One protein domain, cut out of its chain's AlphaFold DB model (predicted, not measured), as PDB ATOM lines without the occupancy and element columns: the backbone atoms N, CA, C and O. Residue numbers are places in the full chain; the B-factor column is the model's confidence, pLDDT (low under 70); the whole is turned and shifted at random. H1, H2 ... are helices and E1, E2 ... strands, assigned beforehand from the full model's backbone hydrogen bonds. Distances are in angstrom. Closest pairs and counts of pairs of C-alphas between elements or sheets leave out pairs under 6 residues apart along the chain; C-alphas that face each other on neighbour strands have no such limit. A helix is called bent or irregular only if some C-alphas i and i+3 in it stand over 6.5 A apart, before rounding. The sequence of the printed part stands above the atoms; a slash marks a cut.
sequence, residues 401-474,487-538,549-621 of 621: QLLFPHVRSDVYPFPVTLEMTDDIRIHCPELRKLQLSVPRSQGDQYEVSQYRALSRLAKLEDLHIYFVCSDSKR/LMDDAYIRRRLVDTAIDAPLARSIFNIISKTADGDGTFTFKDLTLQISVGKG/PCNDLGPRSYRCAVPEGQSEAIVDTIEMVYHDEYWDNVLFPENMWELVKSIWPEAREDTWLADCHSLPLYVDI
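This is residues 401 to 474, 487 to 538 and 549 to 621 of the 621 residues of the protein "F-box domain-containing protein" of Arthroderma gypseum (strain ATCC MYA-4604 / CBS 118893) (UniProt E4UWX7). One twisted six-stranded sheet makes the body, with H2 and H4 packed over one face and H1 side by side with H2; beyond one end of the strands, a loose group of helices, H3 with the shorter H5, H6 and H7, makes the domain longer. The printed part has 199 residues, with seven named helices and six named strands in the order E1 H1 E2 H2 E3 H3 H4 E4 E5 E6 H5 H6 H7. The sheet is mixed, in the order E1 E2 E3 E4 E5 E6. The class is mixed, helices and strands, though under half of the residues are in named elements; the whole is compact, with a radius of gyration of the C-alphas of 17.6 A, and elongated, spanning 56 by 35 by 34 A.

Find C-alpha 401 at (-9.706, -41.143, 45.611), where E1, residues 401 to 403, begins. Next come H1, 418 to 427, 14.3 A long; E2, 433 to 439, 19.4 A; H2, 445 to 455, 15.1 A; and E3, 462 to 468, 19.4 A. Past a cut read H3, 490 to 500, 15.4 A; H4, 504 to 515, 16.0 A; and E4, 528 to 534, 19.3 A. Then come E5, 557 to 561; E6, 570 to 574; H5, 580 to 585, irregular with C-alphas 581 and 584 7.9 A apart; H6, 592 to 599; and H7, 608 to 611, ending at C-alpha 611 (17.544, -17.058, 39.215).

E1 and E2 are parallel (N 402 to O 433, 2.9 A), as are E2 and E3 (N 436 to O 464, 3.0 A) and E3 and E4 (N 465 to O 530, 2.9 A). E4 and E5 are antiparallel (N 529 to O 560, 2.8 A), and so is the hairpin E5 and E6 (N 559 to O 572, 2.8 A). E1, H1, E2 and E2, H2, E3 are strand-helix-strand units, parallel neighbours with a helix between, both right-handed crossovers. The sheet with H2 and H4 on one face makes two layers. H4 has a height over the sheet of 8.7 A. H2 touches H1 at a shallow tilt of 13 degrees, C-alphas 418 and 450 closest at 5.6 A. Residues 510 to 515 of H4 touch H2, C-alphas 455 and 514 closest at 4.2 A. H3 only grazes the sheet with residues 499 to 500 and touches H6, C-alphas 494 and 595 closest at 6.5 A. H6 and H7 are close but not clearly touching; H5 touches no helix. Every O i to N i+4 pair is within hydrogen-bond range in H1, H2, H3, H4 and H6; H5 has 0 of 2, and 0 of 3 O i to N i+3 pairs; H7 is too short for an O i to N i+4 pair.

The C-alphas farthest apart are those of Asp 521 and Glu 590, 57.0 A. C-alphas 474 and 487 are 9.9 A apart across one cut, 538 and 549 11.3 A across the other. The links E1 to H1 and H4 to E4 are long. Mean pLDDT of the printed part is 74.0; 64 residues are under 70, among them 574 to 590.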
ATOM      1  N   GLN A 401     -10.908 -41.796  45.103       94.50
ATOM      2  CA  GLN A 401      -9.706 -41.143  45.611       94.50
ATOM      3  C   GLN A 401      -8.604 -42.172  45.858       94.50
ATOM      4  O   GLN A 401      -8.799 -43.103  46.644       94.50
ATOM      5  N   LEU A 402      -7.447 -41.965  45.230       94.38
ATOM      6  CA  LEU A 402      -6.236 -42.754  45.446       94.38
ATOM      7  C   LEU A 402      -5.091 -41.836  45.836       94.38
ATOM      8  O   LEU A 402      -4.631 -41.033  45.028       94.38
ATOM      9  N   LEU A 403      -4.622 -41.954  47.072       89.00
ATOM     10  CA  LEU A 403      -3.586 -41.079  47.588       89.00
ATOM     11  C   LEU A 403      -2.374 -41.893  48.038       89.00
ATOM     12  O   LEU A 403      -2.464 -42.673  48.987       89.00
ATOM     13  N   PHE A 404      -1.232 -41.641  47.407       86.38
ATOM     14  CA  PHE A 404       0.090 -42.122  47.799       86.38
ATOM     15  C   PHE A 404       0.942 -40.930  48.240       86.38
ATOM     16  O   PHE A 404       1.684 -40.354  47.436       86.38
ATOM     17  N   PRO A 405       0.816 -40.484  49.502       75.12
ATOM     18  CA  PRO A 405       1.573 -39.350  49.984       75.12
ATOM     19  C   PRO A 405       3.056 -39.642  49.973       75.12
ATOM     20  O   PRO A 405       3.494 -40.746  50.298       75.12
ATOM     21  N   HIS A 406       3.824 -38.611  49.653       68.75
ATOM     22  CA  HIS A 406       5.258 -38.736  49.642       68.75
ATOM     23  C   HIS A 406       5.809 -39.103  51.028       68.75
ATOM     24  O   HIS A 406       5.472 -38.508  52.059       68.75
ATOM     25  N   VAL A 407       6.680 -40.104  51.027       61.88
ATOM     26  CA  VAL A 407       7.403 -40.587  52.194       61.88
ATOM     27  C   VAL A 407       8.682 -39.773  52.314       61.88
ATOM     28  O   VAL A 407       9.546 -39.909  51.464       61.88
ATOM     29  N   ARG A 408       8.836 -38.984  53.387       55.09
ATOM     30  CA  ARG A 408      10.013 -38.126  53.674       55.09
ATOM     31  C   ARG A 408      11.363 -38.864  53.837       55.09
ATOM     32  O   ARG A 408      12.273 -38.322  54.451       55.09
ATOM     33  N   SER A 409      11.475 -40.107  53.378       50.53
ATOM     34  CA  SER A 409      12.687 -40.913  53.437       50.53
ATOM     35  C   SER A 409      13.277 -41.014  52.036       50.53
ATOM     36  O   SER A 409      12.647 -41.577  51.141       50.53
ATOM     37  N   ASP A 410      14.500 -40.512  51.873       46.50
ATOM     38  CA  ASP A 410      15.287 -40.607  50.634       46.50
ATOM     39  C   ASP A 410      15.623 -42.057  50.246       46.50
ATOM     40  O   ASP A 410      16.158 -42.320  49.170       46.50
ATOM     41  N   VAL A 411      15.328 -43.019  51.124       48.50
ATOM     42  CA  VAL A 411      15.816 -44.390  50.995       48.50
ATOM     43  C   VAL A 411      14.951 -45.223  50.039       48.50
ATOM     44  O   VAL A 411      15.480 -46.111  49.374       48.50
ATOM     45  N   TYR A 412      13.644 -44.947  49.914       54.78
ATOM     46  CA  TYR A 412      12.732 -45.796  49.125       54.78
ATOM     47  C   TYR A 412      11.585 -45.027  48.447       54.78
ATOM     48  O   TYR A 412      10.418 -45.225  48.801       54.78
ATOM     49  N   PRO A 413      11.858 -44.170  47.451       57.47
ATOM     50  CA  PRO A 413      10.786 -43.708  46.589       57.47
ATOM     51  C   PRO A 413      10.252 -44.903  45.785       57.47
ATOM     52  O   PRO A 413      11.017 -45.635  45.158       57.47
ATOM     53  N   PHE A 414       8.933 -45.095  45.794       67.19
ATOM     54  CA  PHE A 414       8.229 -45.960  44.846       67.19
ATOM     55  C   PHE A 414       7.582 -45.050  43.792       67.19
ATOM     56  O   PHE A 414       6.403 -44.708  43.923       67.19
ATOM     57  N   PRO A 415       8.367 -44.521  42.827       75.56
ATOM     58  CA  PRO A 415       7.823 -43.665  41.787       75.56
ATOM     59  C   PRO A 415       6.867 -44.478  40.917       75.56
ATOM     60  O   PRO A 415       7.155 -45.621  40.557       75.56
ATOM     61  N   VAL A 416       5.737 -43.876  40.569       83.06
ATOM     62  CA  VAL A 416       4.772 -44.482  39.654       83.06
ATOM     63  C   VAL A 416       5.366 -44.452  38.248       83.06
ATOM     64  O   VAL A 416       5.784 -43.396  37.773       83.06
ATOM     65  N   THR A 417       5.427 -45.613  37.598       87.38
ATOM     66  CA  THR A 417       5.888 -45.742  36.210       87.38
ATOM     67  C   THR A 417       4.761 -45.440  35.219       87.38
ATOM     68  O   THR A 417       3.591 -45.292  35.595       87.38
ATOM     69  N   LEU A 418       5.104 -45.380  33.932       88.19
ATOM     70  CA  LEU A 418       4.125 -45.241  32.856       88.19
ATOM     71  C   LEU A 418       3.143 -46.421  32.828       88.19
ATOM     72  O   LEU A 418       1.935 -46.209  32.803       88.19
ATOM     73  N   GLU A 419       3.657 -47.650  32.943       90.00
ATOM     74  CA  GLU A 419       2.851 -48.880  33.000       90.00
ATOM     75  C   GLU A 419       1.845 -48.839  34.155       90.00
ATOM     76  O   GLU A 419       0.652 -49.040  33.957       90.00
ATOM     77  N   MET A 420       2.299 -48.456  35.352       91.19
ATOM     78  CA  MET A 420       1.418 -48.317  36.513       91.19
ATOM     79  C   MET A 420       0.342 -47.242  36.314       91.19
ATOM     80  O   MET A 420      -0.750 -47.344  36.868       91.19
ATOM     81  N   THR A 421       0.641 -46.190  35.551       92.38
ATOM     82  CA  THR A 421      -0.331 -45.131  35.242       92.38
ATOM     83  C   THR A 421      -1.407 -45.640  34.295       92.38
ATOM     84  O   THR A 421      -2.589 -45.364  34.505       92.38
ATOM     85  N   ASP A 422      -1.019 -46.428  33.294       91.81
ATOM     86  CA  ASP A 422      -1.966 -47.105  32.414       91.81
ATOM     87  C   ASP A 422      -2.811 -48.139  33.170       91.81
ATOM     88  O   ASP A 422      -4.023 -48.194  32.957       91.81
ATOM     89  N   ASP A 423      -2.229 -48.877  34.116       94.06
ATOM     90  CA  ASP A 423      -2.978 -49.795  34.979       94.06
ATOM     91  C   ASP A 423      -4.021 -49.048  35.827       94.06
ATOM     92  O   ASP A 423      -5.178 -49.469  35.906       94.06
ATOM     93  N   ILE A 424      -3.658 -47.900  36.420       94.69
ATOM     94  CA  ILE A 424      -4.612 -47.039  37.144       94.69
ATOM     95  C   ILE A 424      -5.740 -46.608  36.207       94.69
ATOM     96  O   ILE A 424      -6.908 -46.688  36.582       94.69
ATOM     97  N   ARG A 425      -5.421 -46.187  34.982       92.81
ATOM     98  CA  ARG A 425      -6.420 -45.762  33.995       92.81
ATOM     99  C   ARG A 425      -7.389 -46.880  33.623       92.81
ATOM    100  O   ARG A 425      -8.583 -46.628  33.500       92.81
ATOM    101  N   ILE A 426      -6.890 -48.098  33.429       93.12
ATOM    102  CA  ILE A 426      -7.704 -49.254  33.032       93.12
ATOM    103  C   ILE A 426      -8.600 -49.712  34.187       93.12
ATOM    104  O   ILE A 426      -9.767 -50.041  33.974       93.12
ATOM    105  N   HIS A 427      -8.068 -49.739  35.407       96.00
ATOM    106  CA  HIS A 427      -8.748 -50.353  36.543       96.00
ATOM    107  C   HIS A 427      -9.555 -49.376  37.405       96.00
ATOM    108  O   HIS A 427     -10.453 -49.837  38.110       96.00
ATOM    109  N   CYS A 428      -9.292 -48.065  37.332       95.94
ATOM    110  CA  CYS A 428      -9.920 -47.037  38.172       95.94
ATOM    111  C   CYS A 428     -10.723 -45.994  37.362       95.94
ATOM    112  O   CYS A 428     -10.355 -44.816  37.339       95.94
ATOM    113  N   PRO A 429     -11.840 -46.377  36.714       93.56
ATOM    114  CA  PRO A 429     -12.607 -45.476  35.848       93.56
ATOM    115  C   PRO A 429     -13.320 -44.335  36.596       93.56
ATOM    116  O   PRO A 429     -13.607 -43.300  36.000       93.56
ATOM    117  N   GLU A 430     -13.606 -44.498  37.893       94.38
ATOM    118  CA  GLU A 430     -14.311 -43.506  38.724       94.38
ATOM    119  C   GLU A 430     -13.378 -42.534  39.467       94.38
ATOM    120  O   GLU A 430     -13.838 -41.749  40.304       94.38
ATOM    121  N   LEU A 431     -12.075 -42.577  39.177       94.88
ATOM    122  CA  LEU A 431     -11.063 -41.837  39.919       94.88
ATOM    123  C   LEU A 431     -11.169 -40.325  39.673       94.88
ATOM    124  O   LEU A 431     -10.984 -39.854  38.555       94.88
ATOM    125  N   ARG A 432     -11.414 -39.568  40.748       92.19
ATOM    126  CA  ARG A 432     -11.526 -38.098  40.739       92.19
ATOM    127  C   ARG A 432     -10.341 -37.405  41.386       92.19
ATOM    128  O   ARG A 432     -10.012 -36.289  41.000       92.19
ATOM    129  N   LYS A 433      -9.712 -38.043  42.375       92.00
ATOM    130  CA  LYS A 433      -8.540 -37.497  43.067       92.00
ATOM    131  C   LYS A 433      -7.383 -38.474  43.049       92.00
ATOM    132  O   LYS A 433      -7.544 -39.617  43.484       92.00
ATOM    133  N   LEU A 434      -6.220 -38.002  42.623       93.38
ATOM    134  CA  LEU A 434      -5.006 -38.800  42.563       93.38
ATOM    135  C   LEU A 434      -3.841 -38.048  43.204       93.38
ATOM    136  O   LEU A 434      -3.582 -36.893  42.894       93.38
ATOM    137  N   GLN A 435      -3.114 -38.717  44.089       89.69
ATOM    138  CA  GLN A 435      -1.849 -38.226  44.623       89.69
ATOM    139  C   GLN A 435      -0.789 -39.303  44.422       89.69
ATOM    140  O   GLN A 435      -0.974 -40.428  44.881       89.69
ATOM    141  N   LEU A 436       0.304 -38.973  43.736       89.38
ATOM    142  CA  LEU A 436       1.363 -39.926  43.409       89.38
ATOM    143  C   LEU A 436       2.738 -39.265  43.293       89.38
ATOM    144  O   LEU A 436       2.868 -38.043  43.273       89.38
ATOM    145  N   SER A 437       3.772 -40.101  43.248       85.56
ATOM    146  CA  SER A 437       5.156 -39.679  43.048       85.56
ATOM    147  C   SER A 437       5.583 -39.939  41.601       85.56
ATOM    148  O   SER A 437       5.442 -41.065  41.131       85.56
ATOM    149  N   VAL A 438       6.113 -38.924  40.916       86.19
ATOM    150  CA  VAL A 438       6.585 -38.989  39.518       86.19
ATOM    151  C   VAL A 438       8.080 -38.670  39.483       86.19
ATOM    152  O   VAL A 438       8.499 -37.717  40.145       86.19
ATOM    153  N   PRO A 439       8.906 -39.431  38.750       83.50
ATOM    154  CA  PRO A 439      10.304 -39.064  38.564       83.50
ATOM    155  C   PRO A 439      10.413 -37.815  37.679       83.50
ATOM    156  O   PRO A 439       9.747 -37.730  36.650       83.50
ATOM    157  N   ARG A 440      11.275 -36.866  38.053       84.19
ATOM    158  CA  ARG A 440      11.724 -35.822  37.118       84.19
ATOM    159  C   ARG A 440      12.846 -36.379  36.251       84.19
ATOM    160  O   ARG A 440      13.743 -37.065  36.748       84.19
ATOM    161  N   SER A 441      12.775 -36.101  34.959       84.44
ATOM    162  CA  SER A 441      13.792 -36.468  33.974       84.44
ATOM    163  C   SER A 441      14.056 -35.297  33.035       84.44
ATOM    164  O   SER A 441      14.177 -35.454  31.825       84.44
ATOM    165  N   GLN A 442      14.176 -34.102  33.627       84.50
ATOM    166  CA  GLN A 442      14.571 -32.865  32.948       84.50
ATOM    167  C   GLN A 442      13.679 -32.490  31.753       84.50
ATOM    168  O   GLN A 442      14.141 -31.857  30.809       84.50
ATOM    169  N   GLY A 443      12.401 -32.873  31.795       83.19
ATOM    170  CA  GLY A 443      11.448 -32.594  30.727       83.19
ATOM    171  C   GLY A 443      11.602 -33.471  29.489       83.19
ATOM    172  O   GLY A 443      11.084 -33.101  28.442       83.19
ATOM    173  N   ASP A 444      12.285 -34.613  29.570       87.62
ATOM    174  CA  ASP A 444      12.428 -35.532  28.439       87.62
ATOM    175  C   ASP A 444      11.093 -36.147  27.955       87.62
ATOM    176  O   ASP A 444      10.017 -35.978  28.540       87.62
ATOM    177  N   GLN A 445      11.162 -36.899  26.852       88.88
ATOM    178  CA  GLN A 445       9.997 -37.577  26.273       88.88
ATOM    179  C   GLN A 445       9.327 -38.556  27.245       88.88
ATOM    180  O   GLN A 445       8.112 -38.758  27.162       88.88
ATOM    181  N   TYR A 446      10.088 -39.176  28.153       87.88
ATOM    182  CA  TYR A 446       9.543 -40.101  29.143       87.88
ATOM    183  C   TYR A 446       8.675 -39.354  30.159       87.88
ATOM    184  O   TYR A 446       7.530 -39.747  30.395       87.88
ATOM    185  N   GLU A 447       9.169 -38.232  30.683       89.94
ATOM    186  CA  GLU A 447       8.430 -37.362  31.595       89.94
ATOM    187  C   GLU A 447       7.133 -36.856  30.960       89.94
ATOM    188  O   GLU A 447       6.050 -36.935  31.543       89.94
ATOM    189  N   VAL A 448       7.223 -36.390  29.715       91.19
ATOM    190  CA  VAL A 448       6.066 -35.884  28.971       91.19
ATOM    191  C   VAL A 448       5.065 -37.000  28.675       91.19
ATOM    192  O   VAL A 448       3.855 -36.780  28.768       91.19
ATOM    193  N   SER A 449       5.537 -38.214  28.387       91.25
ATOM    194  CA  SER A 449       4.674 -39.388  28.212       91.25
ATOM    195  C   SER A 449       3.921 -39.743  29.493       91.25
ATOM    196  O   SER A 449       2.745 -40.093  29.417       91.25
ATOM    197  N   GLN A 450       4.541 -39.571  30.664       90.94
ATOM    198  CA  GLN A 450       3.876 -39.745  31.955       90.94
ATOM    199  C   GLN A 450       2.711 -38.761  32.129       90.94
ATOM    200  O   GLN A 450       1.600 -39.167  32.473       90.94
ATOM    201  N   TYR A 451       2.925 -37.472  31.847       92.12
ATOM    202  CA  TYR A 451       1.857 -36.465  31.930       92.12
ATOM    203  C   TYR A 451       0.739 -36.724  30.916       92.12
ATOM    204  O   TYR A 451      -0.439 -36.614  31.256       92.12
ATOM    205  N   ARG A 452       1.090 -37.138  29.692       91.62
ATOM    206  CA  ARG A 452       0.124 -37.555  28.660       91.62
ATOM    207  C   ARG A 452      -0.666 -38.802  29.074       91.62
ATOM    208  O   ARG A 452      -1.823 -38.932  28.699       91.62
ATOM    209  N   ALA A 453      -0.080 -39.730  29.829       91.25
ATOM    210  CA  ALA A 453      -0.812 -40.886  30.347       91.25
ATOM    211  C   ALA A 453      -1.807 -40.482  31.445       91.25
ATOM    212  O   ALA A 453      -2.950 -40.936  31.427       91.25
ATOM    213  N   LEU A 454      -1.412 -39.575  32.345       91.88
ATOM    214  CA  LEU A 454      -2.293 -39.029  33.386       91.88
ATOM    215  C   LEU A 454      -3.478 -38.250  32.804       91.88
ATOM    216  O   LEU A 454      -4.577 -38.327  33.349       91.88
ATOM    217  N   SER A 455      -3.284 -37.561  31.676       89.19
ATOM    218  CA  SER A 455      -4.353 -36.822  30.988       89.19
ATOM    219  C   SER A 455      -5.512 -37.728  30.539       89.19
ATOM    220  O   SER A 455      -6.650 -37.286  30.415       89.19
ATOM    221  N   ARG A 456      -5.255 -39.025  30.331       89.75
ATOM    222  CA  ARG A 456      -6.252 -40.002  29.861       89.75
ATOM    223  C   ARG A 456      -7.191 -40.504  30.967       89.75
ATOM    224  O   ARG A 456      -8.008 -41.391  30.716       89.75
ATOM    225  N   LEU A 457      -7.071 -39.989  32.190       89.75
ATOM    226  CA  LEU A 457      -7.971 -40.291  33.301       89.75
ATOM    227  C   LEU A 457      -9.233 -39.420  33.202       89.75
ATOM    228  O   LEU A 457      -9.276 -38.310  33.723       89.75
ATOM    229  N   ALA A 458     -10.275 -39.945  32.553       84.62
ATOM    230  CA  ALA A 458     -11.458 -39.179  32.132       84.62
ATOM    231  C   ALA A 458     -12.162 -38.373  33.248       84.62
ATOM    232  O   ALA A 458     -12.628 -37.256  33.022       84.62
ATOM    233  N   LYS A 459     -12.248 -38.931  34.462       89.19
ATOM    234  CA  LYS A 459     -12.957 -38.317  35.600       89.19
ATOM    235  C   LYS A 459     -12.043 -37.580  36.580       89.19
ATOM    236  O   LYS A 459     -12.530 -37.145  37.621       89.19
ATOM    237  N   LEU A 460     -10.750 -37.447  36.279       90.88
ATOM    238  CA  LEU A 460      -9.794 -36.838  37.196       90.88
ATOM    239  C   LEU A 460     -10.065 -35.334  37.337       90.88
ATOM    240  O   LEU A 460     -10.044 -34.596  36.359       90.88
ATOM    241  N   GLU A 461     -10.282 -34.883  38.569       88.38
ATOM    242  CA  GLU A 461     -10.559 -33.484  38.913       88.38
ATOM    243  C   GLU A 461      -9.376 -32.827  39.639       88.38
ATOM    244  O   GLU A 461      -9.132 -31.634  39.470       88.38
ATOM    245  N   ASP A 462      -8.660 -33.598  40.460       87.75
ATOM    246  CA  ASP A 462      -7.646 -33.119  41.403       87.75
ATOM    247  C   ASP A 462      -6.428 -34.050  41.363       87.75
ATOM    248  O   ASP A 462      -6.541 -35.258  41.615       87.75
ATOM    249  N   LEU A 463      -5.266 -33.497  41.022       91.38
ATOM    250  CA  LEU A 463      -4.013 -34.232  40.916       91.38
ATOM    251  C   LEU A 463      -2.921 -33.579  41.756       91.38
ATOM    252  O   LEU A 463      -2.598 -32.406  41.598       91.38
ATOM    253  N   HIS A 464      -2.272 -34.381  42.589       88.19
ATOM    254  CA  HIS A 464      -1.097 -33.972  43.341       88.19
ATOM    255  C   HIS A 464       0.110 -34.820  42.939       88.19
ATOM    256  O   HIS A 464       0.160 -36.023  43.205       88.19
ATOM    257  N   ILE A 465       1.102 -34.178  42.328       88.44
ATOM    258  CA  ILE A 465       2.366 -34.802  41.945       88.44
ATOM    259  C   ILE A 465       3.462 -34.420  42.937       88.44
ATOM    260  O   ILE A 465       3.749 -33.242  43.158       88.44
ATOM    261  N   TYR A 466       4.110 -35.445  43.479       83.81
ATOM    262  CA  TYR A 466       5.383 -35.321  44.171       83.81
ATOM    263  C   TYR A 466       6.521 -35.678  43.228       83.81
ATOM    264  O   TYR A 466       6.614 -36.818  42.773       83.81
ATOM    265  N   PHE A 467       7.411 -34.735  42.960       82.75
ATOM    266  CA  PHE A 467       8.576 -35.000  42.133       82.75
ATOM    267  C   PHE A 467       9.657 -35.711  42.917       82.75
ATOM    268  O   PHE A 467      10.167 -35.181  43.901       82.75
ATOM    269  N   VAL A 468      10.005 -36.910  42.464       77.25
ATOM    270  CA  VAL A 468      11.131 -37.687  42.972       77.25
ATOM    271  C   VAL A 468      12.351 -37.327  42.141       77.25
ATOM    272  O   VAL A 468      12.461 -37.714  40.980       77.25
ATOM    273  N   CYS A 469      13.278 -36.599  42.753       71.81
ATOM    274  CA  CYS A 469      14.502 -36.142  42.093       71.81
ATOM    275  C   CYS A 469      15.701 -37.072  42.380       71.81
ATOM    276  O   CYS A 469      16.847 -36.705  42.132       71.81
ATOM    277  N   SER A 470      15.501 -38.224  43.034       62.12
ATOM    278  CA  SER A 470      16.585 -39.139  43.428       62.12
ATOM    279  C   SER A 470      16.897 -40.148  42.327       62.12
ATOM    280  O   SER A 470      15.982 -40.766  41.777       62.12
ATOM    281  N   ASP A 471      18.179 -40.407  42.079       54.03
ATOM    282  CA  ASP A 471      18.593 -41.469  41.168       54.03
ATOM    283  C   ASP A 471      18.485 -42.837  41.865       54.03
ATOM    284  O   ASP A 471      19.394 -43.282  42.570       54.03
ATOM    285  N   SER A 472      17.349 -43.516  41.686       45.59
ATOM    286  CA  SER A 472      17.102 -44.854  42.244       45.59
ATOM    287  C   SER A 472      18.104 -45.908  41.753       45.59
ATOM    288  O   SER A 472      18.228 -46.958  42.380       45.59
ATOM    289  N   LYS A 473      18.849 -45.631  40.670       42.00
ATOM    290  CA  LYS A 473      19.912 -46.507  40.153       42.00
ATOM    291  C   LYS A 473      21.255 -46.297  40.856       42.00
ATOM    292  O   LYS A 473      22.070 -47.214  40.856       42.00
ATOM    293  N   ARG A 474      21.488 -45.115  41.444       39.81
ATOM    294  CA  ARG A 474      22.723 -44.762  42.172       39.81
ATOM    295  C   ARG A 474      22.559 -44.765  43.693       39.81
ATOM    296  O   ARG A 474      23.562 -44.676  44.390       39.81
ATOM    297  N   LEU A 487      30.336 -40.862  45.681       52.03
ATOM    298  CA  LEU A 487      31.056 -40.030  44.719       52.03
ATOM    299  C   LEU A 487      29.994 -39.176  44.025       52.03
ATOM    300  O   LEU A 487      29.390 -39.581  43.033       52.03
ATOM    301  N   MET A 488      29.690 -38.037  44.639       64.19
ATOM    302  CA  MET A 488      28.853 -36.996  44.061       64.19
ATOM    303  C   MET A 488      29.648 -36.348  42.931       64.19
ATOM    304  O   MET A 488      30.397 -35.407  43.156       64.19
ATOM    305  N   ASP A 489      29.544 -36.918  41.731       71.69
ATOM    306  CA  ASP A 489      30.135 -36.335  40.531       71.69
ATOM    307  C   ASP A 489      29.340 -35.103  40.068       71.69
ATOM    308  O   ASP A 489      28.143 -34.964  40.327       71.69
ATOM    309  N   ASP A 490      30.000 -34.214  39.332       77.19
ATOM    310  CA  ASP A 490      29.403 -33.011  38.741       77.19
ATOM    311  C   ASP A 490      28.111 -33.300  37.968       77.19
ATOM    312  O   ASP A 490      27.163 -32.515  37.996       77.19
ATOM    313  N   ALA A 491      28.041 -34.456  37.302       79.06
ATOM    314  CA  ALA A 491      26.866 -34.892  36.558       79.06
ATOM    315  C   ALA A 491      25.657 -35.151  37.474       79.06
ATOM    316  O   ALA A 491      24.542 -34.721  37.164       79.06
ATOM    317  N   TYR A 492      25.860 -35.821  38.611       76.06
ATOM    318  CA  TYR A 492      24.834 -36.037  39.627       76.06
ATOM    319  C   TYR A 492      24.347 -34.713  40.213       76.06
ATOM    320  O   TYR A 492      23.140 -34.491  40.328       76.06
ATOM    321  N   ILE A 493      25.284 -33.823  40.539       75.06
ATOM    322  CA  ILE A 493      25.009 -32.501  41.111       75.06
ATOM    323  C   ILE A 493      24.166 -31.673  40.143       75.06
ATOM    324  O   ILE A 493      23.093 -31.187  40.504       75.06
ATOM    325  N   ARG A 494      24.613 -31.582  38.887       80.31
ATOM    326  CA  ARG A 494      23.911 -30.875  37.814       80.31
ATOM    327  C   ARG A 494      22.491 -31.397  37.641       80.31
ATOM    328  O   ARG A 494      21.545 -30.618  37.602       80.31
ATOM    329  N   ARG A 495      22.334 -32.721  37.586       78.62
ATOM    330  CA  ARG A 495      21.024 -33.364  37.464       78.62
ATOM    331  C   ARG A 495      20.110 -33.022  38.635       78.62
ATOM    332  O   ARG A 495      18.959 -32.670  38.408       78.62
ATOM    333  N   ARG A 496      20.615 -33.086  39.869       76.62
ATOM    334  CA  ARG A 496      19.839 -32.755  41.071       76.62
ATOM    335  C   ARG A 496      19.387 -31.299  41.083       76.62
ATOM    336  O   ARG A 496      18.224 -31.062  41.391       76.62
ATOM    337  N   LEU A 497      20.258 -30.356  40.720       78.19
ATOM    338  CA  LEU A 497      19.908 -28.934  40.606       78.19
ATOM    339  C   LEU A 497      18.770 -28.719  39.599       78.19
ATOM    340  O   LEU A 497      17.788 -28.056  39.915       78.19
ATOM    341  N   VAL A 498      18.856 -29.344  38.424       81.50
ATOM    342  CA  VAL A 498      17.814 -29.241  37.392       81.50
ATOM    343  C   VAL A 498      16.501 -29.897  37.831       81.50
ATOM    344  O   VAL A 498      15.435 -29.301  37.690       81.50
ATOM    345  N   ASP A 499      16.552 -31.117  38.369       80.19
ATOM    346  CA  ASP A 499      15.350 -31.877  38.733       80.19
ATOM    347  C   ASP A 499      14.588 -31.235  39.907       80.19
ATOM    348  O   ASP A 499      13.379 -31.436  40.033       80.19
ATOM    349  N   THR A 500      15.281 -30.468  40.755       77.69
ATOM    350  CA  THR A 500      14.699 -29.717  41.882       77.69
ATOM    351  C   THR A 500      14.287 -28.288  41.514       77.69
ATOM    352  O   THR A 500      13.561 -27.655  42.275       77.69
ATOM    353  N   ALA A 501      14.674 -27.772  40.347       80.62
ATOM    354  CA  ALA A 501      14.196 -26.480  39.875       80.62
ATOM    355  C   ALA A 501      12.759 -26.607  39.343       80.62
ATOM    356  O   ALA A 501      12.506 -27.267  38.331       80.62
ATOM    357  N   ILE A 502      11.808 -25.963  40.029       80.44
ATOM    358  CA  ILE A 502      10.407 -25.852  39.601       80.44
ATOM    359  C   ILE A 502       9.979 -24.389  39.628       80.44
ATOM    360  O   ILE A 502      10.194 -23.666  40.606       80.44
ATOM    361  N   ASP A 503       9.323 -23.971  38.553       84.06
ATOM    362  CA  ASP A 503       8.788 -22.631  38.370       84.06
ATOM    363  C   ASP A 503       7.329 -22.649  37.877       84.06
ATOM    364  O   ASP A 503       6.743 -23.695  37.574       84.06
ATOM    365  N   ALA A 504       6.720 -21.462  37.825       84.50
ATOM    366  CA  ALA A 504       5.361 -21.298  37.328       84.50
ATOM    367  C   ALA A 504       5.195 -21.686  35.837       84.50
ATOM    368  O   ALA A 504       4.183 -22.323  35.522       84.50
ATOM    369  N   PRO A 505       6.131 -21.361  34.916       88.69
ATOM    370  CA  PRO A 505       6.092 -21.846  33.532       88.69
ATOM    371  C   PRO A 505       6.009 -23.371  33.387       88.69
ATOM    372  O   PRO A 505       5.170 -23.863  32.626       88.69
ATOM    373  N   LEU A 506       6.814 -24.137  34.127       88.88
ATOM    374  CA  LEU A 506       6.747 -25.598  34.122       88.88
ATOM    375  C   LEU A 506       5.431 -26.089  34.704       88.88
ATOM    376  O   LEU A 506       4.782 -26.936  34.092       88.88
ATOM    377  N   ALA A 507       4.998 -25.531  35.836       89.00
ATOM    378  CA  ALA A 507       3.733 -25.914  36.453       89.00
ATOM    379  C   ALA A 507       2.552 -25.731  35.486       89.00
ATOM    380  O   ALA A 507       1.747 -26.645  35.290       89.00
ATOM    381  N   ARG A 508       2.520 -24.589  34.789       88.62
ATOM    382  CA  ARG A 508       1.550 -24.296  33.730       88.62
ATOM    383  C   ARG A 508       1.669 -25.257  32.550       88.62
ATOM    384  O   ARG A 508       0.654 -25.697  32.019       88.62
ATOM    385  N   SER A 509       2.886 -25.595  32.131       90.19
ATOM    386  CA  SER A 509       3.119 -26.509  31.006       90.19
ATOM    387  C   SER A 509       2.608 -27.920  31.306       90.19
ATOM    388  O   SER A 509       1.911 -28.503  30.478       90.19
ATOM    389  N   ILE A 510       2.868 -28.432  32.511       91.06
ATOM    390  CA  ILE A 510       2.346 -29.723  32.981       91.06
ATOM    391  C   ILE A 510       0.820 -29.678  33.065       91.06
ATOM    392  O   ILE A 510       0.153 -30.561  32.526       91.06
ATOM    393  N   PHE A 511       0.258 -28.625  33.670       90.00
ATOM    394  CA  PHE A 511      -1.190 -28.429  33.732       90.00
ATOM    395  C   PHE A 511      -1.822 -28.468  32.337       90.00
ATOM    396  O   PHE A 511      -2.817 -29.156  32.120       90.00
ATOM    397  N   ASN A 512      -1.221 -27.777  31.371       87.88
ATOM    398  CA  ASN A 512      -1.702 -27.734  29.994       87.88
ATOM    399  C   ASN A 512      -1.626 -29.100  29.306       87.88
ATOM    400  O   ASN A 512      -2.528 -29.439  28.552       87.88
ATOM    401  N   ILE A 513      -0.581 -29.899  29.536       89.81
ATOM    402  CA  ILE A 513      -0.506 -31.257  28.971       89.81
ATOM    403  C   ILE A 513      -1.630 -32.134  29.532       89.81
ATOM    404  O   ILE A 513      -2.281 -32.847  28.773       89.81
ATOM    405  N   ILE A 514      -1.884 -32.051  30.840       89.00
ATOM    406  CA  ILE A 514      -2.870 -32.895  31.528       89.00
ATOM    407  C   ILE A 514      -4.309 -32.463  31.214       89.00
ATOM    408  O   ILE A 514      -5.186 -33.305  31.064       89.00
ATOM    409  N   SER A 515      -4.556 -31.162  31.059       82.94
ATOM    410  CA  SER A 515      -5.891 -30.613  30.772       82.94
ATOM    411  C   SER A 515      -6.322 -30.711  29.302       82.94
ATOM    412  O   SER A 515      -7.506 -30.563  29.010       82.94
ATOM    413  N   LYS A 516      -5.397 -30.957  28.363       72.31
ATOM    414  CA  LYS A 516      -5.662 -30.911  26.909       72.31
ATOM    415  C   LYS A 516      -6.515 -32.054  26.350       72.31
ATOM    416  O   LYS A 516      -6.893 -31.989  25.184       72.31
ATOM    417  N   THR A 517      -6.858 -33.073  27.132       57.56
ATOM    418  CA  THR A 517      -7.784 -34.137  26.714       57.56
ATOM    419  C   THR A 517      -9.190 -33.858  27.238       57.56
ATOM    420  O   THR A 517      -9.683 -34.541  28.129       57.56
ATOM    421  N   ALA A 518      -9.825 -32.824  26.682       48.72
ATOM    422  CA  ALA A 518     -11.270 -32.656  26.769       48.72
ATOM    423  C   ALA A 518     -11.937 -33.670  25.828       48.72
ATOM    424  O   ALA A 518     -11.562 -33.769  24.655       48.72
ATOM    425  N   ASP A 519     -12.930 -34.401  26.332       48.72
ATOM    426  CA  ASP A 519     -13.912 -35.065  25.476       48.72
ATOM    427  C   ASP A 519     -14.477 -34.035  24.482       48.72
ATOM    428  O   ASP A 519     -14.558 -32.843  24.793       48.72
ATOM    429  N   GLY A 520     -14.868 -34.481  23.283       44.22
ATOM    430  CA  GLY A 520     -15.320 -33.628  22.170       44.22
ATOM    431  C   GLY A 520     -16.488 -32.668  22.463       44.22
ATOM    432  O   GLY A 520     -16.856 -31.900  21.581       44.22
ATOM    433  N   ASP A 521     -17.028 -32.681  23.685       44.03
ATOM    434  CA  ASP A 521     -18.034 -31.759  24.224       44.03
ATOM    435  C   ASP A 521     -17.447 -30.516  24.932       44.03
ATOM    436  O   ASP A 521     -18.193 -29.646  25.381       44.03
ATOM    437  N   GLY A 522     -16.119 -30.388  25.053       45.81
ATOM    438  CA  GLY A 522     -15.476 -29.175  25.581       45.81
ATOM    439  C   GLY A 522     -15.659 -28.931  27.088       45.81
ATOM    440  O   GLY A 522     -15.319 -27.854  27.581       45.81
ATOM    441  N   THR A 523     -16.169 -29.906  27.848       48.12
ATOM    442  CA  THR A 523     -16.281 -29.820  29.311       48.12
ATOM    443  C   THR A 523     -14.982 -30.253  29.992       48.12
ATOM    444  O   THR A 523     -14.619 -31.428  29.958       48.12
ATOM    445  N   PHE A 524     -14.295 -29.317  30.651       56.66
ATOM    446  CA  PHE A 524     -13.106 -29.600  31.461       56.66
ATOM    447  C   PHE A 524     -13.495 -30.293  32.777       56.66
ATOM    448  O   PHE A 524     -14.122 -29.681  33.643       56.66
ATOM    449  N   THR A 525     -13.120 -31.564  32.949       68.31
ATOM    450  CA  THR A 525     -13.263 -32.281  34.232       68.31
ATOM    451  C   THR A 525     -12.113 -31.971  35.189       68.31
ATOM    452  O   THR A 525     -12.335 -31.870  36.393       68.31
ATOM    453  N   PHE A 526     -10.908 -31.749  34.659       82.31
ATOM    454  CA  PHE A 526      -9.708 -31.450  35.436       82.31
ATOM    455  C   PHE A 526      -9.702 -30.011  35.966       82.31
ATOM    456  O   PHE A 526      -9.811 -29.059  35.191       82.31
ATOM    457  N   LYS A 527      -9.566 -29.842  37.288       81.31
ATOM    458  CA  LYS A 527      -9.721 -28.547  37.974       81.31
ATOM    459  C   LYS A 527      -8.460 -28.072  38.687       81.31
ATOM    460  O   LYS A 527      -8.203 -26.868  38.692       81.31
ATOM    461  N   ASP A 528      -7.708 -28.982  39.304       84.50
ATOM    462  CA  ASP A 528      -6.618 -28.638  40.224       84.50
ATOM    463  C   ASP A 528      -5.388 -29.533  40.034       84.50
ATOM    464  O   ASP A 528      -5.489 -30.760  39.991       84.50
ATOM    465  N   LEU A 529      -4.219 -28.902  39.955       87.81
ATOM    466  CA  LEU A 529      -2.913 -29.542  39.976       87.81
ATOM    467  C   LEU A 529      -2.078 -28.942  41.102       87.81
ATOM    468  O   LEU A 529      -1.787 -27.747  41.099       87.81
ATOM    469  N   THR A 530      -1.588 -29.786  42.001       84.56
ATOM    470  CA  THR A 530      -0.569 -29.414  42.983       84.56
ATOM    471  C   THR A 530       0.748 -30.109  42.659       84.56
ATOM    472  O   THR A 530       0.802 -31.330  42.512       84.56
ATOM    473  N   LEU A 531       1.820 -29.325  42.572       84.69
ATOM    474  CA  LEU A 531       3.179 -29.788  42.335       84.69
ATOM    475  C   LEU A 531       4.041 -29.512  43.561       84.69
ATOM    476  O   LEU A 531       4.120 -28.373  44.029       84.69
ATOM    477  N   GLN A 532       4.711 -30.549  44.052       78.94
ATOM    478  CA  GLN A 532       5.609 -30.461  45.193       78.94
ATOM    479  C   GLN A 532       6.879 -31.277  44.942       78.94
ATOM    480  O   GLN A 532       6.829 -32.374  44.391       78.94
ATOM    481  N   ILE A 533       8.029 -30.770  45.379       73.31
ATOM    482  CA  ILE A 533       9.291 -31.518  45.319       73.31
ATOM    483  C   ILE A 533       9.396 -32.406  46.554       73.31
ATOM    484  O   ILE A 533       9.191 -31.958  47.687       73.31
ATOM    485  N   SER A 534       9.748 -33.668  46.336       62.47
ATOM    486  CA  SER A 534      10.266 -34.526  47.389       62.47
ATOM    487  C   SER A 534      11.696 -34.107  47.713       62.47
ATOM    488  O   SER A 534      12.629 -34.348  46.946       62.47
ATOM    489  N   VAL A 535      11.856 -33.481  48.870       53.22
ATOM    490  CA  VAL A 535      13.162 -33.272  49.478       53.22
ATOM    491  C   VAL A 535      13.165 -34.046  50.788       53.22
ATOM    492  O   VAL A 535      12.353 -33.758  51.675       53.22
ATOM    493  N   GLY A 536      14.002 -35.076  50.908       45.94
ATOM    494  CA  GLY A 536      14.178 -35.748  52.186       45.94
ATOM    495  C   GLY A 536      14.855 -34.829  53.193       45.94
ATOM    496  O   GLY A 536      15.693 -33.993  52.855       45.94
ATOM    497  N   LYS A 537      14.463 -34.973  54.460       41.62
ATOM    498  CA  LYS A 537      15.268 -34.425  55.550       41.62
ATOM    499  C   LYS A 537      16.471 -35.350  55.693       41.62
ATOM    500  O   LYS A 537      16.268 -36.541  55.932       41.62
ATOM    501  N   GLY A 538      17.686 -34.810  55.595       36.50
ATOM    502  CA  GLY A 538      18.860 -35.496  56.128       36.50
ATOM    503  C   GLY A 538      18.553 -35.849  57.582       36.50
ATOM    504  O   GLY A 538      18.304 -34.961  58.393       36.50
ATOM    505  N   PRO A 549      23.138 -28.875  48.977       47.19
ATOM    506  CA  PRO A 549      22.388 -27.607  48.898       47.19
ATOM    507  C   PRO A 549      21.029 -27.711  48.193       47.19
ATOM    508  O   PRO A 549      20.137 -26.901  48.412       47.19
ATOM    509  N   CYS A 550      20.843 -28.731  47.347       47.69
ATOM    510  CA  CYS A 550      19.575 -29.003  46.673       47.69
ATOM    511  C   CYS A 550      18.410 -29.255  47.638       47.69
ATOM    512  O   CYS A 550      17.259 -29.034  47.267       47.69
ATOM    513  N   ASN A 551      18.692 -29.740  48.851       47.88
ATOM    514  CA  ASN A 551      17.660 -29.918  49.865       47.88
ATOM    515  C   ASN A 551      17.218 -28.575  50.483       47.88
ATOM    516  O   ASN A 551      16.088 -28.452  50.957       47.88
ATOM    517  N   ASP A 552      18.074 -27.560  50.372       48.28
ATOM    518  CA  ASP A 552      17.906 -26.220  50.932       48.28
ATOM    519  C   ASP A 552      17.525 -25.175  49.867       48.28
ATOM    520  O   ASP A 552      17.249 -24.025  50.204       48.28
ATOM    521  N   LEU A 553      17.379 -25.580  48.591       50.16
ATOM    522  CA  LEU A 553      16.830 -24.765  47.486       50.16
ATOM    523  C   LEU A 553      15.437 -24.175  47.788       50.16
ATOM    524  O   LEU A 553      14.942 -23.358  47.016       50.16
ATOM    525  N   GLY A 554      14.801 -24.576  48.895       51.19
ATOM    526  CA  GLY A 554      13.459 -24.169  49.271       51.19
ATOM    527  C   GLY A 554      12.476 -24.742  48.269       51.19
ATOM    528  O   GLY A 554      12.268 -24.135  47.222       51.19
ATOM    529  N   PRO A 555      11.889 -25.920  48.521       54.22
ATOM    530  CA  PRO A 555      11.143 -26.595  47.480       54.22
ATOM    531  C   PRO A 555       9.936 -25.740  47.065       54.22
ATOM    532  O   PRO A 555       8.933 -25.662  47.773       54.22
ATOM    533  N   ARG A 556      10.047 -25.048  45.924       66.88
ATOM    534  CA  ARG A 556       8.973 -24.200  45.409       66.88
ATOM    535  C   ARG A 556       7.844 -25.132  44.997       66.88
ATOM    536  O   ARG A 556       8.016 -26.005  44.149       66.88
ATOM    537  N   SER A 557       6.710 -24.995  45.669       73.50
ATOM    538  CA  SER A 557       5.512 -25.775  45.381       73.50
ATOM    539  C   SER A 557       4.517 -24.872  44.671       73.50
ATOM    540  O   SER A 557       4.400 -23.694  45.007       73.50
ATOM    541  N   TYR A 558       3.809 -25.406  43.687       79.88
ATOM    542  CA  TYR A 558       2.895 -24.625  42.857       79.88
ATOM    543  C   TYR A 558       1.541 -25.300  42.811       79.88
ATOM    544  O   TYR A 558       1.443 -26.526  42.734       79.88
ATOM    545  N   ARG A 559       0.494 -24.485  42.821       81.12
ATOM    546  CA  ARG A 559      -0.868 -24.912  42.554       81.12
ATOM    547  C   ARG A 559      -1.326 -24.271  41.259       81.12
ATOM    548  O   ARG A 559      -1.310 -23.051  41.143       81.12
ATOM    549  N   CYS A 560      -1.735 -25.084  40.301       83.50
ATOM    550  CA  CYS A 560      -2.402 -24.620  39.098       83.50
ATOM    551  C   CYS A 560      -3.876 -24.983  39.215       83.50
ATOM    552  O   CYS A 560      -4.211 -26.155  39.365       83.50
ATOM    553  N   ALA A 561      -4.753 -23.992  39.144       79.69
ATOM    554  CA  ALA A 561      -6.188 -24.224  39.142       79.69
ATOM    555  C   ALA A 561      -6.833 -23.400  38.036       79.69
ATOM    556  O   ALA A 561      -6.439 -22.256  37.803       79.69
ATOM    557  N   VAL A 562      -7.837 -23.964  37.370       70.38
ATOM    558  CA  VAL A 562      -8.695 -23.207  36.453       70.38
ATOM    559  C   VAL A 562      -9.896 -22.718  37.254       70.38
ATOM    560  O   VAL A 562     -10.719 -23.533  37.683       70.38
ATOM    561  N   PRO A 563     -10.017 -21.404  37.512       61.16
ATOM    562  CA  PRO A 563     -11.220 -20.867  38.121       61.16
ATOM    563  C   PRO A 563     -12.404 -21.112  37.189       61.16
ATOM    564  O   PRO A 563     -12.324 -20.873  35.986       61.16
ATOM    565  N   GLU A 564     -13.526 -21.557  37.746       53.69
ATOM    566  CA  GLU A 564     -14.738 -21.786  36.958       53.69
ATOM    567  C   GLU A 564     -15.160 -20.500  36.226       53.69
ATOM    568  O   GLU A 564     -15.358 -19.457  36.857       53.69
ATOM    569  N   GLY A 565     -15.265 -20.587  34.894       50.97
ATOM    570  CA  GLY A 565     -15.570 -19.471  33.991       50.97
ATOM    571  C   GLY A 565     -14.359 -18.822  33.308       50.97
ATOM    572  O   GLY A 565     -14.546 -17.886  32.533       50.97
ATOM    573  N   GLN A 566     -13.136 -19.292  33.568       54.47
ATOM    574  CA  GLN A 566     -11.924 -18.852  32.868       54.47
ATOM    575  C   GLN A 566     -11.356 -19.964  31.986       54.47
ATOM    576  O   GLN A 566     -11.430 -21.141  32.323       54.47
ATOM    577  N   SER A 567     -10.771 -19.570  30.856       56.94
ATOM    578  CA  SER A 567     -10.121 -20.485  29.909       56.94
ATOM    579  C   SER A 567      -8.657 -20.771  30.264       56.94
ATOM    580  O   SER A 567      -8.062 -21.680  29.695       56.94
ATOM    581  N   GLU A 568      -8.059 -19.974  31.157       67.62
ATOM    582  CA  GLU A 568      -6.637 -20.044  31.508       67.62
ATOM    583  C   GLU A 568      -6.447 -20.438  32.979       67.62
ATOM    584  O   GLU A 568      -7.190 -20.008  33.862       67.62
ATOM    585  N   ALA A 569      -5.433 -21.264  33.239       75.75
ATOM    586  CA  ALA A 569      -5.063 -21.682  34.583       75.75
ATOM    587  C   ALA A 569      -4.318 -20.569  35.334       75.75
ATOM    588  O   ALA A 569      -3.338 -20.002  34.839       75.75
ATOM    589  N   ILE A 570      -4.737 -20.312  36.573       79.19
ATOM    590  CA  ILE A 570      -3.999 -19.472  37.518       79.19
ATOM    591  C   ILE A 570      -2.960 -20.345  38.215       79.19
ATOM    592  O   ILE A 570      -3.280 -21.436  38.687       79.19
ATOM    593  N   VAL A 571      -1.723 -19.852  38.276       81.88
ATOM    594  CA  VAL A 571      -0.617 -20.507  38.978       81.88
ATOM    595  C   VAL A 571      -0.316 -19.714  40.240       81.88
ATOM    596  O   VAL A 571       0.154 -18.582  40.158       81.88
ATOM    597  N   ASP A 572      -0.584 -20.320  41.391       77.25
ATOM    598  CA  ASP A 572      -0.297 -19.761  42.705       77.25
ATOM    599  C   ASP A 572       0.916 -20.487  43.311       77.25
ATOM    600  O   ASP A 572       1.007 -21.720  43.283       77.25
ATOM    601  N   THR A 573       1.848 -19.733  43.891       72.69
ATOM    602  CA  THR A 573       2.941 -20.308  44.685       72.69
ATOM    603  C   THR A 573       2.393 -20.748  46.038       72.69
ATOM    604  O   THR A 573       1.755 -19.972  46.749       72.69
ATOM    605  N   ILE A 574       2.653 -21.994  46.417       66.62
ATOM    606  CA  ILE A 574       2.366 -22.496  47.758       66.62
ATOM    607  C   ILE A 574       3.576 -22.139  48.619       66.62
ATOM    608  O   ILE A 574       4.640 -22.742  48.465       66.62
ATOM    609  N   GLU A 575       3.420 -21.156  49.511       50.09
ATOM    610  CA  GLU A 575       4.465 -20.811  50.475       50.09
ATOM    611  C   GLU A 575       4.849 -22.050  51.289       50.09
ATOM    612  O   GLU A 575       4.057 -22.610  52.055       50.09
ATOM    613  N   MET A 576       6.090 -22.489  51.102       48.81
ATOM    614  CA  MET A 576       6.708 -23.498  51.939       48.81
ATOM    615  C   MET A 576       7.492 -22.786  53.025       48.81
ATOM    616  O   MET A 576       8.330 -21.925  52.776       48.81
ATOM    617  N   VAL A 577       7.165 -23.144  54.257       38.16
ATOM    618  CA  VAL A 577       7.832 -22.635  55.439       38.16
ATOM    619  C   VAL A 577       9.262 -23.177  55.460       38.16
ATOM    620  O   VAL A 577       9.464 -24.373  55.670       38.16
ATOM    621  N   TYR A 578      10.232 -22.292  55.236       41.66
ATOM    622  CA  TYR A 578      11.653 -22.576  55.416       41.66
ATOM    623  C   TYR A 578      11.942 -22.930  56.882       41.66
ATOM    624  O   TYR A 578      11.402 -22.306  57.804       41.66
ATOM    625  N   HIS A 579      12.783 -23.946  57.077       37.56
ATOM    626  CA  HIS A 579      13.484 -24.178  58.334       37.56
ATOM    627  C   HIS A 579      14.838 -23.469  58.210       37.56
ATOM    628  O   HIS A 579      15.720 -23.979  57.532       37.56
ATOM    629  N   ASP A 580      14.986 -22.294  58.826       35.25
ATOM    630  CA  ASP A 580      16.221 -21.488  58.773       35.25
ATOM    631  C   ASP A 580      17.399 -22.100  59.561       35.25
ATOM    632  O   ASP A 580      18.494 -21.548  59.570       35.25
ATOM    633  N   GLU A 581      17.214 -23.239  60.230       39.53
ATOM    634  CA  GLU A 581      18.135 -23.704  61.280       39.53
ATOM    635  C   GLU A 581      19.289 -24.616  60.816       39.53
ATOM    636  O   GLU A 581      20.022 -25.127  61.657       39.53
ATOM    637  N   TYR A 582      19.502 -24.830  59.510       42.97
ATOM    638  CA  TYR A 582      20.514 -25.798  59.033       42.97
ATOM    639  C   TYR A 582      21.511 -25.278  57.985       42.97
ATOM    640  O   TYR A 582      22.217 -26.076  57.369       42.97
ATOM    641  N   TRP A 583      21.649 -23.961  57.816       43.59
ATOM    642  CA  TRP A 583      22.620 -23.397  56.862       43.59
ATOM    643  C   TRP A 583      24.093 -23.591  57.273       43.59
ATOM    644  O   TRP A 583      24.975 -23.548  56.418       43.59
ATOM    645  N   ASP A 584      24.372 -23.876  58.548       39.66
ATOM    646  CA  ASP A 584      25.740 -23.840  59.087       39.66
ATOM    647  C   ASP A 584      26.629 -25.044  58.704       39.66
ATOM    648  O   ASP A 584      27.829 -25.021  58.970       39.66
ATOM    649  N   ASN A 585      26.087 -26.098  58.070       43.22
ATOM    650  CA  ASN A 585      26.832 -27.338  57.767       43.22
ATOM    651  C   ASN A 585      26.832 -27.758  56.284       43.22
ATOM    652  O   ASN A 585      27.194 -28.894  55.960       43.22
ATOM    653  N   VAL A 586      26.437 -26.872  55.370       51.28
ATOM    654  CA  VAL A 586      26.403 -27.184  53.937       51.28
ATOM    655  C   VAL A 586      27.820 -27.109  53.355       51.28
ATOM    656  O   VAL A 586      28.375 -26.031  53.157       51.28
ATOM    657  N   LEU A 587      28.425 -28.264  53.067       53.22
ATOM    658  CA  LEU A 587      29.681 -28.326  52.315       53.22
ATOM    659  C   LEU A 587      29.373 -28.137  50.828       53.22
ATOM    660  O   LEU A 587      28.920 -29.060  50.149       53.22
ATOM    661  N   PHE A 588      29.617 -26.930  50.330       59.03
ATOM    662  CA  PHE A 588      29.606 -26.643  48.903       59.03
ATOM    663  C   PHE A 588      30.822 -27.312  48.238       59.03
ATOM    664  O   PHE A 588      31.947 -27.095  48.691       59.03
ATOM    665  N   PRO A 589      30.637 -28.116  47.175       66.50
ATOM    666  CA  PRO A 589      31.738 -28.491  46.293       66.50
ATOM    667  C   PRO A 589      32.461 -27.231  45.799       66.50
ATOM    668  O   PRO A 589      31.794 -26.255  45.449       66.50
ATOM    669  N   GLU A 590      33.796 -27.249  45.731       68.00
ATOM    670  CA  GLU A 590      34.600 -26.088  45.299       68.00
ATOM    671  C   GLU A 590      34.192 -25.564  43.907       68.00
ATOM    672  O   GLU A 590      34.305 -24.374  43.628       68.00
ATOM    673  N   ASN A 591      33.644 -26.433  43.055       73.75
ATOM    674  CA  ASN A 591      33.179 -26.130  41.703       73.75
ATOM    675  C   ASN A 591      31.658 -25.899  41.586       73.75
ATOM    676  O   ASN A 591      31.144 -25.796  40.469       73.75
ATOM    677  N   MET A 592      30.899 -25.811  42.691       76.75
ATOM    678  CA  MET A 592      29.437 -25.653  42.609       76.75
ATOM    679  C   MET A 592      29.041 -24.418  41.797       76.75
ATOM    680  O   MET A 592      28.084 -24.476  41.026       76.75
ATOM    681  N   TRP A 593      29.773 -23.316  41.934       81.12
ATOM    682  CA  TRP A 593      29.444 -22.096  41.211       81.12
ATOM    683  C   TRP A 593      29.614 -22.236  39.695       81.12
ATOM    684  O   TRP A 593      28.764 -21.787  38.925       81.12
ATOM    685  N   GLU A 594      30.665 -22.930  39.259       83.62
ATOM    686  CA  GLU A 594      30.871 -23.254  37.848       83.62
ATOM    687  C   GLU A 594      29.738 -24.140  37.320       83.62
ATOM    688  O   GLU A 594      29.225 -23.905  36.225       83.62
ATOM    689  N   LEU A 595      29.279 -25.104  38.126       83.06
ATOM    690  CA  LEU A 595      28.142 -25.959  37.787       83.06
ATOM    691  C   LEU A 595      26.839 -25.166  37.675       83.06
ATOM    692  O   LEU A 595      26.123 -25.343  36.690       83.06
ATOM    693  N   VAL A 596      26.548 -24.266  38.616       83.62
ATOM    694  CA  VAL A 596      25.362 -23.397  38.577       83.62
ATOM    695  C   VAL A 596      25.387 -22.515  37.330       83.62
ATOM    696  O   VAL A 596      24.431 -22.555  36.560       83.62
ATOM    697  N   LYS A 597      26.500 -21.826  37.045       84.62
ATOM    698  CA  LYS A 597      26.668 -21.038  35.809       84.62
ATOM    699  C   LYS A 597      26.558 -21.875  34.538       84.62
ATOM    700  O   LYS A 597      26.114 -21.378  33.509       84.62
ATOM    701  N   SER A 598      26.961 -23.143  34.585       87.75
ATOM    702  CA  SER A 598      26.839 -24.045  33.438       87.75
ATOM    703  C   SER A 598      25.391 -24.459  33.137       87.75
ATOM    704  O   SER A 598      25.128 -24.981  32.052       87.75
ATOM    705  N   ILE A 599      24.473 -24.299  34.094       85.19
ATOM    706  CA  ILE A 599      23.037 -24.572  33.937       85.19
ATOM    707  C   ILE A 599      22.291 -23.262  33.660       85.19
ATOM    708  O   ILE A 599      21.499 -23.203  32.724       85.19
ATOM    709  N   TRP A 600      22.591 -22.228  34.446       88.31
ATOM    710  CA  TRP A 600      21.980 -20.899  34.416       88.31
ATOM    711  C   TRP A 600      23.076 -19.835  34.268       88.31
ATOM    712  O   TRP A 600      23.568 -19.307  35.270       88.31
ATOM    713  N   PRO A 601      23.520 -19.532  33.034       87.75
ATOM    714  CA  PRO A 601      24.597 -18.570  32.787       87.75
ATOM    715  C   PRO A 601      24.327 -17.166  33.341       87.75
ATOM    716  O   PRO A 601      25.263 -16.422  33.633       87.75
ATOM    717  N   GLU A 602      23.054 -16.802  33.471       85.75
ATOM    718  CA  GLU A 602      22.564 -15.534  34.008       85.75
ATOM    719  C   GLU A 602      22.528 -15.458  35.541       85.75
ATOM    720  O   GLU A 602      22.350 -14.363  36.079       85.75
ATOM    721  N   ALA A 603      22.700 -16.585  36.239       83.12
ATOM    722  CA  ALA A 603      22.654 -16.629  37.693       83.12
ATOM    723  C   ALA A 603      23.775 -15.787  38.319       83.12
ATOM    724  O   ALA A 603      24.908 -15.748  37.821       83.12
ATOM    725  N   ARG A 604      23.483 -15.147  39.458       81.00
ATOM    726  CA  ARG A 604      24.474 -14.393  40.251       81.00
ATOM    727  C   ARG A 604      24.864 -15.140  41.516       81.00
ATOM    728  O   ARG A 604      24.048 -15.838  42.098       81.00
ATOM    729  N   GLU A 605      26.114 -15.005  41.941       75.25
ATOM    730  CA  GLU A 605      26.696 -15.852  42.997       75.25
ATOM    731  C   GLU A 605      25.964 -15.710  44.337       75.25
ATOM    732  O   GLU A 605      25.803 -16.675  45.079       75.25
ATOM    733  N   ASP A 606      25.437 -14.518  44.595       73.19
ATOM    734  CA  ASP A 606      24.674 -14.130  45.774       73.19
ATOM    735  C   ASP A 606      23.156 -14.360  45.647       73.19
ATOM    736  O   ASP A 606      22.467 -14.422  46.665       73.19
ATOM    737  N   THR A 607      22.614 -14.509  44.429       70.81
ATOM    738  CA  THR A 607      21.159 -14.631  44.190       70.81
ATOM    739  C   THR A 607      20.737 -15.810  43.323       70.81
ATOM    740  O   THR A 607      19.572 -15.885  42.938       70.81
ATOM    741  N   TRP A 608      21.623 -16.762  43.036       70.81
ATOM    742  CA  TRP A 608      21.358 -17.832  42.070       70.81
ATOM    743  C   TRP A 608      20.096 -18.647  42.380       70.81
ATOM    744  O   TRP A 608      19.410 -19.068  41.459       70.81
ATOM    745  N   LEU A 609      19.724 -18.794  43.657       68.69
ATOM    746  CA  LEU A 609      18.463 -19.416  44.090       68.69
ATOM    747  C   LEU A 609      17.209 -18.711  43.550       68.69
ATOM    748  O   LEU A 609      16.178 -19.350  43.326       68.69
ATOM    749  N   ALA A 610      17.262 -17.388  43.393       70.81
ATOM    750  CA  ALA A 610      16.193 -16.598  42.795       70.81
ATOM    751  C   ALA A 610      16.151 -16.799  41.273       70.81
ATOM    752  O   ALA A 610      15.055 -16.888  40.717       70.81
ATOM    753  N   ASP A 611      17.328 -16.938  40.660       75.81
ATOM    754  CA  ASP A 611      17.544 -17.058  39.215       75.81
ATOM    755  C   ASP A 611      17.312 -18.490  38.682       75.81
ATOM    756  O   ASP A 611      17.051 -18.680  37.492       75.81
ATOM    757  N   CYS A 612      17.348 -19.503  39.559       77.50
ATOM    758  CA  CYS A 612      17.043 -20.889  39.217       77.50
ATOM    759  C   CYS A 612      15.652 -21.022  38.594       77.50
ATOM    760  O   CYS A 612      14.628 -20.701  39.210       77.50
ATOM    761  N   HIS A 613      15.622 -21.605  37.402       83.00
ATOM    762  CA  HIS A 613      14.402 -21.920  36.679       83.00
ATOM    763  C   HIS A 613      14.470 -23.333  36.099       83.00
ATOM    764  O   HIS A 613      15.537 -23.919  35.906       83.00
ATOM    765  N   SER A 614      13.307 -23.914  35.869       84.50
ATOM    766  CA  SER A 614      13.186 -25.270  35.362       84.50
ATOM    767  C   SER A 614      13.505 -25.350  33.867       84.50
ATOM    768  O   SER A 614      13.278 -24.403  33.114       84.50
ATOM    769  N   LEU A 615      14.000 -26.504  33.415       83.94
ATOM    770  CA  LEU A 615      14.136 -26.756  31.980       83.94
ATOM    771  C   LEU A 615      12.761 -27.005  31.334       83.94
ATOM    772  O   LEU A 615      11.901 -27.645  31.958       83.94
ATOM    773  N   PRO A 616      12.546 -26.528  30.092       83.44
ATOM    774  CA  PRO A 616      11.281 -26.698  29.388       83.44
ATOM    775  C   PRO A 616      10.991 -28.174  29.097       83.44
ATOM    776  O   PRO A 616      11.897 -28.981  28.897       83.44
ATOM    777  N   LEU A 617       9.704 -28.518  29.030       86.94
ATOM    778  CA  LEU A 617       9.271 -29.848  28.613       86.94
ATOM    779  C   LEU A 617       9.515 -30.049  27.114       86.94
ATOM    780  O   LEU A 617       9.253 -29.156  26.308       86.94
ATOM    781  N   TYR A 618       9.945 -31.249  26.740       82.44
ATOM    782  CA  TYR A 618      10.053 -31.686  25.359       82.44
ATOM    783  C   TYR A 618       8.650 -31.884  24.777       82.44
ATOM    784  O   TYR A 618       8.014 -32.927  24.940       82.44
ATOM    785  N   VAL A 619       8.130 -30.852  24.125       72.62
ATOM    786  CA  VAL A 619       6.862 -30.922  23.401       72.62
ATOM    787  C   VAL A 619       7.198 -31.114  21.927       72.62
ATOM    788  O   VAL A 619       7.838 -30.248  21.338       72.62
ATOM    789  N   ASP A 620       6.795 -32.250  21.349       58.25
ATOM    790  CA  ASP A 620       6.823 -32.444  19.895       58.25
ATOM    791  C   ASP A 620       6.042 -31.281  19.248       58.25
ATOM    792  O   ASP A 620       4.856 -31.114  19.547       58.25
ATOM    793  N   ILE A 621       6.727 -30.437  18.463       39.84
ATOM    794  CA  ILE A 621       6.130 -29.308  17.723       39.84
ATOM    795  C   ILE A 621       5.372 -29.831  16.509       39.84
ATOM    796  O   ILE A 621       5.962 -30.658  15.773       39.84
TER     797      ILE A 621